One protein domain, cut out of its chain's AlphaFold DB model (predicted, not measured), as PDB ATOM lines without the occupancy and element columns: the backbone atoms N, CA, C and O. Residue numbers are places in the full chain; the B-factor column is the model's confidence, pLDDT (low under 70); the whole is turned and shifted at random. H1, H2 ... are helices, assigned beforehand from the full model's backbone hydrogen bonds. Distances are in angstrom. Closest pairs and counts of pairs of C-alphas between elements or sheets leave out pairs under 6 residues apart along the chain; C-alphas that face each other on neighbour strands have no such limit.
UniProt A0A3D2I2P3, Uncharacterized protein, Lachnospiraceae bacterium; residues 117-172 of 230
ATOM      1  N   LEU A 117     -37.758  21.887 -18.346       77.44
ATOM      2  CA  LEU A 117     -36.551  22.326 -17.653       77.44
ATOM      3  C   LEU A 117     -35.832  23.386 -18.498       77.44
ATOM      4  O   LEU A 117     -35.800  23.310 -19.726       77.44
ATOM      5  N   ILE A 118     -35.244  24.376 -17.835       78.19
ATOM      6  CA  ILE A 118     -34.425  25.389 -18.498       78.19
ATOM      7  C   ILE A 118     -33.088  24.744 -18.862       78.19
ATOM      8  O   ILE A 118     -32.377  24.282 -17.970       78.19
ATOM      9  N   ASP A 119     -32.718  24.755 -20.140       81.06
ATOM     10  CA  ASP A 119     -31.365  24.389 -20.558       81.06
ATOM     11  C   ASP A 119     -30.387  25.482 -20.113       81.06
ATOM     12  O   ASP A 119     -30.288  26.554 -20.712       81.06
ATOM     13  N   ILE A 120     -29.703  25.222 -19.002       76.94
ATOM     14  CA  ILE A 120     -28.774  26.167 -18.383       76.94
ATOM     15  C   ILE A 120     -27.523  26.342 -19.254       76.94
ATOM     16  O   ILE A 120     -26.985  27.445 -19.292       76.94
ATOM     17  N   GLN A 121     -27.092  25.301 -19.976       73.50
ATOM     18  CA  GLN A 121     -25.870  25.331 -20.788       73.50
ATOM     19  C   GLN A 121     -26.023  26.267 -21.992       73.50
ATOM     20  O   GLN A 121     -25.102  27.016 -22.306       73.50
ATOM     21  N   ASN A 122     -27.211  26.291 -22.601       76.31
ATOM     22  CA  ASN A 122     -27.511  27.139 -23.759       76.31
ATOM     23  C   ASN A 122     -28.254  28.441 -23.398       76.31
ATOM     24  O   ASN A 122     -28.635  29.223 -24.276       76.31
ATOM     25  N   SER A 123     -28.472  28.717 -22.107       78.81
ATOM     26  CA  SER A 123     -29.144  29.940 -21.673       78.81
ATOM     27  C   SER A 123     -28.165  31.107 -21.570       78.81
ATOM     28  O   SER A 123     -27.422  31.229 -20.598       78.81
ATOM     29  N   ILE A 124     -28.256  32.044 -22.518       73.75
ATOM     30  CA  ILE A 124     -27.501  33.314 -22.496       73.75
ATOM     31  C   ILE A 124     -27.668  34.033 -21.147       73.75
ATOM     32  O   ILE A 124     -26.703  34.509 -20.567       73.75
ATOM     33  N   LYS A 125     -28.882  34.029 -20.581       74.62
ATOM     34  CA  LYS A 125     -29.164  34.652 -19.277       74.62
ATOM     35  C   LYS A 125     -28.458  33.952 -18.114       74.62
ATOM     36  O   LYS A 125     -28.105  34.617 -17.143       74.62
ATOM     37  N   ALA A 126     -28.284  32.630 -18.187       76.75
ATOM     38  CA  ALA A 126     -27.532  31.882 -17.183       76.75
ATOM     39  C   ALA A 126     -26.025  32.125 -17.318       76.75
ATOM     40  O   ALA A 126     -25.356  32.274 -16.302       76.75
ATOM     41  N   ALA A 127     -25.515  32.250 -18.547       76.38
ATOM     42  CA  ALA A 127     -24.122  32.610 -18.797       76.38
ATOM     43  C   ALA A 127     -23.795  34.046 -18.337       76.38
ATOM     44  O   ALA A 127     -22.738  34.290 -17.761       76.38
ATOM     45  N   GLU A 128     -24.711  34.995 -18.548       82.50
ATOM     46  CA  GLU A 128     -24.522  36.409 -18.194       82.50
ATOM     47  C   GLU A 128     -24.715  36.700 -16.696       82.50
ATOM     48  O   GLU A 128     -24.157  37.669 -16.178       82.50
ATOM     49  N   SER A 129     -25.518  35.903 -15.980       88.00
ATOM     50  CA  SER A 129     -25.865  36.175 -14.582       88.00
ATOM     51  C   SER A 129     -25.822  34.934 -13.700       88.00
ATOM     52  O   SER A 129     -26.708  34.078 -13.738       88.00
ATOM     53  N   LYS A 130     -24.866  34.936 -12.763       84.88
ATOM     54  CA  LYS A 130     -24.740  33.919 -11.705       84.88
ATOM     55  C   LYS A 130     -26.008  33.790 -10.850       84.88
ATOM     56  O   LYS A 130     -26.360  32.702 -10.400       84.88
ATOM     57  N   GLY A 131     -26.725  34.897 -10.641       85.19
ATOM     58  CA  GLY A 131     -27.997  34.891  -9.914       85.19
ATOM     59  C   GLY A 131     -29.105  34.170 -10.683       85.19
ATOM     60  O   GLY A 131     -29.869  33.405 -10.092       85.19
ATOM     61  N   TYR A 132     -29.169  34.371 -12.001       84.88
ATOM     62  CA  TYR A 132     -30.129  33.677 -12.858       84.88
ATOM     63  C   TYR A 132     -29.790  32.192 -12.995       84.88
ATOM     64  O   TYR A 132     -30.688  31.360 -12.916       84.88
ATOM     65  N   GLU A 133     -28.508  31.849 -13.123       85.06
ATOM     66  CA  GLU A 133     -28.036  30.462 -13.132       85.06
ATOM     67  C   GLU A 133     -28.486  29.711 -11.868       85.06
ATOM     68  O   GLU A 133     -29.073  28.630 -11.946       85.06
ATOM     69  N   GLN A 134     -28.281  30.309 -10.691       82.69
ATOM     70  CA  GLN A 134     -28.677  29.693  -9.427       82.69
ATOM     71  C   GLN A 134     -30.202  29.596  -9.279       82.69
ATOM     72  O   GLN A 134     -30.712  28.580  -8.799       82.69
ATOM     73  N   TRP A 135     -30.942  30.608  -9.737       90.12
ATOM     74  CA  TRP A 135     -32.400  30.546  -9.803       90.12
ATOM     75  C   TRP A 135     -32.882  29.429 -10.740       90.12
ATOM     76  O   TRP A 135     -33.762  28.662 -10.349       90.12
ATOM     77  N   ALA A 136     -32.277  29.284 -11.923       86.75
ATOM     78  CA  ALA A 136     -32.622  28.262 -12.907       86.75
ATOM     79  C   ALA A 136     -32.339  26.847 -12.381       86.75
ATOM     80  O   ALA A 136     -33.184  25.969 -12.531       86.75
ATOM     81  N   LYS A 137     -31.217  26.632 -11.678       86.38
ATOM     82  CA  LYS A 137     -30.912  25.358 -10.999       86.38
ATOM     83  C   LYS A 137     -31.992  24.984  -9.983       86.38
ATOM     84  O   LYS A 137     -32.531  23.880 -10.026       86.38
ATOM     85  N   ILE A 138     -32.345  25.915  -9.095       85.50
ATOM     86  CA  ILE A 138     -33.382  25.691  -8.075       85.50
ATOM     87  C   ILE A 138     -34.750  25.470  -8.730       85.50
ATOM     88  O   ILE A 138     -35.522  24.624  -8.281       85.50
ATOM     89  N   HIS A 139     -35.063  26.225  -9.783       85.62
ATOM     90  CA  HIS A 139     -36.302  26.074 -10.532       85.62
ATOM     91  C   HIS A 139     -36.396  24.690 -11.178       85.62
ATOM     92  O   HIS A 139     -37.385  23.996 -10.957       85.62
ATOM     93  N   ASN A 140     -35.352  24.263 -11.891       86.31
ATOM     94  CA  ASN A 140     -35.280  22.955 -12.534       86.31
ATOM     95  C   ASN A 140     -35.425  21.815 -11.525       86.31
ATOM     96  O   ASN A 140     -36.202  20.900 -11.767       86.31
ATOM     97  N   LEU A 141     -34.757  21.894 -10.370       85.81
ATOM     98  CA  LEU A 141     -34.909  20.898  -9.304       85.81
ATOM     99  C   LEU A 141     -36.350  20.822  -8.788       85.81
ATOM    100  O   LEU A 141     -36.891  19.731  -8.625       85.81
ATOM    101  N   LYS A 142     -36.999  21.972  -8.568       84.06
ATOM    102  CA  LYS A 142     -38.406  22.014  -8.146       84.06
ATOM    103  C   LYS A 142     -39.341  21.429  -9.201       84.06
ATOM    104  O   LYS A 142     -40.268  20.712  -8.839       84.06
ATOM    105  N   GLN A 143     -39.107  21.727 -10.481       78.44
ATOM    106  CA  GLN A 143     -39.899  21.150 -11.569       78.44
ATOM    107  C   GLN A 143     -39.667  19.644 -11.680       78.44
ATOM    108  O   GLN A 143     -40.637  18.907 -11.758       78.44
ATOM    109  N   ALA A 144     -38.420  19.174 -11.596       78.62
ATOM    110  CA  ALA A 144     -38.098  17.750 -11.627       78.62
ATOM    111  C   ALA A 144     -38.764  16.984 -10.476       78.62
ATOM    112  O   ALA A 144     -39.362  15.942 -10.714       78.62
ATOM    113  N   ALA A 145     -38.733  17.527  -9.255       79.25
ATOM    114  CA  ALA A 145     -39.430  16.940  -8.111       79.25
ATOM    115  C   ALA A 145     -40.953  16.914  -8.315       79.25
ATOM    116  O   ALA A 145     -41.591  15.904  -8.042       79.25
ATOM    117  N   LYS A 146     -41.542  17.997  -8.845       78.12
ATOM    118  CA  LYS A 146     -42.976  18.038  -9.168       78.12
ATOM    119  C   LYS A 146     -43.343  16.996 -10.227       78.12
ATOM    120  O   LYS A 146     -44.347  16.311 -10.069       78.12
ATOM    121  N   THR A 147     -42.531  16.863 -11.272       75.25
ATOM    122  CA  THR A 147     -42.707  15.842 -12.307       75.25
ATOM    123  C   THR A 147     -42.584  14.445 -11.712       75.25
ATOM    124  O   THR A 147     -43.438  13.617 -11.978       75.25
ATOM    125  N   LEU A 148     -41.584  14.184 -10.867       78.56
ATOM    126  CA  LEU A 148     -41.416  12.884 -10.217       78.56
ATOM    127  C   LEU A 148     -42.618  12.528  -9.331       78.56
ATOM    128  O   LEU A 148     -43.112  11.409  -9.413       78.56
ATOM    129  N   ASN A 149     -43.112  13.484  -8.539       77.69
ATOM    130  CA  ASN A 149     -44.310  13.291  -7.722       77.69
ATOM    131  C   ASN A 149     -45.517  12.958  -8.597       77.69
ATOM    132  O   ASN A 149     -46.192  11.977  -8.336       77.69
ATOM    133  N   PHE A 150     -45.733  13.717  -9.673       73.56
ATOM    134  CA  PHE A 150     -46.817  13.461 -10.619       73.56
ATOM    135  C   PHE A 150     -46.714  12.066 -11.256       73.56
ATOM    136  O   PHE A 150     -47.702  11.347 -11.327       73.56
ATOM    137  N   LEU A 151     -45.520  11.663 -11.701       75.19
ATOM    138  CA  LEU A 151     -45.300  10.334 -12.277       75.19
ATOM    139  C   LEU A 151     -45.570   9.223 -11.258       75.19
ATOM    140  O   LEU A 151     -46.158   8.211 -11.611       75.19
ATOM    141  N   THR A 152     -45.189   9.440 -10.000       73.31
ATOM    142  CA  THR A 152     -45.431   8.491  -8.906       73.31
ATOM    143  C   THR A 152     -46.918   8.417  -8.545       73.31
ATOM    144  O   THR A 152     -47.448   7.329  -8.387       73.31
ATOM    145  N   GLU A 153     -47.610   9.557  -8.448       71.56
ATOM    146  CA  GLU A 153     -49.048   9.636  -8.137       71.56
ATOM    147  C   GLU A 153     -49.929   8.982  -9.209       71.56
ATOM    148  O   GLU A 153     -51.033   8.534  -8.909       71.56
ATOM    149  N   HIS A 154     -49.454   8.940 -10.453       72.50
ATOM    150  CA  HIS A 154     -50.168   8.352 -11.584       72.50
ATOM    151  C   HIS A 154     -49.623   6.979 -12.015       72.50
ATOM    152  O   HIS A 154     -50.008   6.507 -13.084       72.50
ATOM    153  N   ASP A 155     -48.741   6.356 -11.220       73.31
ATOM    154  CA  ASP A 155     -48.097   5.062 -11.514       73.31
ATOM    155  C   ASP A 155     -47.463   4.991 -12.921       73.31
ATOM    156  O   ASP A 155     -47.458   3.958 -13.592       73.31
ATOM    157  N   ILE A 156     -46.908   6.114 -13.385       69.88
ATOM    158  CA  ILE A 156     -46.251   6.234 -14.690       69.88
ATOM    159  C   ILE A 156     -44.779   5.855 -14.506       69.88
ATOM    160  O   ILE A 156     -43.922   6.710 -14.260       69.88
ATOM    161  N   SER A 157     -44.486   4.560 -14.602       65.75
ATOM    162  CA  SER A 157     -43.135   4.009 -14.450       65.75
ATOM    163  C   SER A 157     -42.387   3.855 -15.776       65.75
ATOM    164  O   SER A 157     -41.159   3.774 -15.773       65.75
ATOM    165  N   GLU A 158     -43.099   3.831 -16.909       65.62
ATOM    166  CA  GLU A 158     -42.501   3.626 -18.230       65.62
ATOM    167  C   GLU A 158     -42.662   4.818 -19.177       65.62
ATOM    168  O   GLU A 158     -43.680   5.513 -19.223       65.62
ATOM    169  N   TYR A 159     -41.644   5.007 -20.018       54.19
ATOM    170  CA  TYR A 159     -41.643   6.014 -21.077       54.19
ATOM    171  C   TYR A 159     -42.809   5.826 -22.067       54.19
ATOM    172  O   TYR A 159     -43.351   6.810 -22.573       54.19
ATOM    173  N   GLU A 160     -43.241   4.584 -22.302       54.72
ATOM    174  CA  GLU A 160     -44.374   4.265 -23.179       54.72
ATOM    175  C   GLU A 160     -45.727   4.699 -22.593       54.72
ATOM    176  O   GLU A 160     -46.585   5.200 -23.320       54.72
ATOM    177  N   GLN A 161     -45.900   4.624 -21.271       55.03
ATOM    178  CA  GLN A 161     -47.102   5.109 -20.574       55.03
ATOM    179  C   GLN A 161     -47.199   6.641 -20.636       55.03
ATOM    180  O   GLN A 161     -48.279   7.213 -20.792       55.03
ATOM    181  N   LEU A 162     -46.045   7.311 -20.602       54.59
ATOM    182  CA  LEU A 162     -45.910   8.760 -20.750       54.59
ATOM    183  C   LEU A 162     -46.206   9.217 -22.191       54.59
ATOM    184  O   LEU A 162     -46.805  10.273 -22.387       54.59
ATOM    185  N   GLN A 163     -45.833   8.412 -23.195       54.09
ATOM    186  CA  GLN A 163     -46.191   8.599 -24.611       54.09
ATOM    187  C   GLN A 163     -47.694   8.385 -24.854       54.09
ATOM    188  O   GLN A 163     -48.324   9.214 -25.510       54.09
ATOM    189  N   ALA A 164     -48.285   7.336 -24.274       54.28
ATOM    190  CA  ALA A 164     -49.719   7.045 -24.367       54.28
ATOM    191  C   ALA A 164     -50.584   8.133 -23.699       54.28
ATOM    192  O   ALA A 164     -51.616   8.532 -24.240       54.28
ATOM    193  N   ALA A 165     -50.124   8.686 -22.571       54.28
ATOM    194  CA  ALA A 165     -50.754   9.829 -21.906       54.28
ATOM    195  C   ALA A 165     -50.609  11.153 -22.689       54.28
ATOM    196  O   ALA A 165     -51.325  12.114 -22.408       54.28
ATOM    197  N   LYS A 166     -49.707  11.219 -23.685       57.56
ATOM    198  CA  LYS A 166     -49.417  12.422 -24.484       57.56
ATOM    199  C   LYS A 166     -50.252  12.548 -25.764       57.56
ATOM    200  O   LYS A 166     -49.887  13.361 -26.612       57.56
ATOM    201  N   ASN A 167     -51.373  11.819 -25.844       45.12
ATOM    202  CA  ASN A 167     -52.543  11.994 -26.726       45.12
ATOM    203  C   ASN A 167     -52.783  10.803 -27.666       45.12
ATOM    204  O   ASN A 167     -51.859  10.281 -28.279       45.12
ATOM    205  N   GLY A 168     -54.059  10.449 -27.861       49.50
ATOM    206  CA  GLY A 168     -54.544   9.522 -28.889       49.50
ATOM    207  C   GLY A 168     -54.321  10.009 -30.328       49.50
ATOM    208  O   GLY A 168     -55.274  10.222 -31.072       49.50
ATOM    209  N   GLY A 169     -53.064  10.175 -30.735       49.66
ATOM    210  CA  GLY A 169     -52.641  10.489 -32.096       49.66
ATOM    211  C   GLY A 169     -51.130  10.308 -32.248       49.66
ATOM    212  O   GLY A 169     -50.357  10.796 -31.429       49.66
ATOM    213  N   LYS A 170     -50.712   9.579 -33.292       49.38
ATOM    214  CA  LYS A 170     -49.312   9.216 -33.584       49.38
ATOM    215  C   LYS A 170     -48.400  10.453 -33.586       49.38
ATOM    216  O   LYS A 170     -48.664  11.406 -34.318       49.38
ATOM    217  N   LEU A 171     -47.325  10.423 -32.793       51.16
ATOM    218  CA  LEU A 171     -46.322  11.490 -32.769       51.16
ATOM    219  C   LEU A 171     -45.545  11.554 -34.103       51.16
ATOM    220  O   LEU A 171     -45.280  10.504 -34.695       51.16
ATOM    221  N   PRO A 172     -45.156  12.760 -34.567       56.12
ATOM    222  CA  PRO A 172     -44.284  12.929 -35.729       56.12
ATOM    223  C   PRO A 172     -42.922  12.255 -35.525       56.12
ATOM    224  O   PRO A 172     -42.400  12.226 -34.410       56.12
TER     225      PRO A 172
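AT A GLANCE: This is residues 117 to 172 of the 230 residues of an uncharacterized protein of Lachnospiraceae bacterium (UniProt A0A3D2I2P3). One long helix, H2, makes the base of an open bracket, with a short helix near each of its ends, H1 and H3, both on the same side of its line. The residues before H1 fold back along H2, while H3 packs on no other helix and residues 165 to 172 trail away from H2 as a tail. The printed part has 56 residues with three named helices, in the order H1, H2, H3, and no named strand; its class is all helix. It is only just extended, close to loose, with a radius of gyration of the C-alphas of 15.3 A, and only just flat, spanning 41 by 28 by 13 A.

HOW THE PARTS SIT: Look first at H2, residues 130 to 153, the longest helix. With residues 132 to 136 alone it touches H1, residues 124 to 128, only at the corner by their link; the closest C-alphas are those of Ala 126 and Glu 133, 4.3 A apart. H3, residues 159 to 164, is apart from H2 and from H1. In H1, H2 and H3 every O i to N i+4 pair is within hydrogen-bond range.

IN THESE COORDINATES: Find C-alpha 130 at (-24.740, 33.919, -11.705); from there H2 runs 34.5 A to C-alpha 153 at (-49.048, 9.636, -8.137). H1, from Ile 124 to Glu 128, measures 6.1 A from first to last C-alpha. H3 measures 8.8 A and ends with C-alpha 164 at (-49.719, 7.045, -24.367).

THE WHOLE: The two C-alphas farthest apart are those of Lys 130 and Gly 168, 42.2 A. The printed part has no cut, and the links H1 to H2 and H2 to H3 are tight. In the B-factor column the mean pLDDT of the printed part is 72.4; the model's confidence is low, under 70, at residues 156 to 172.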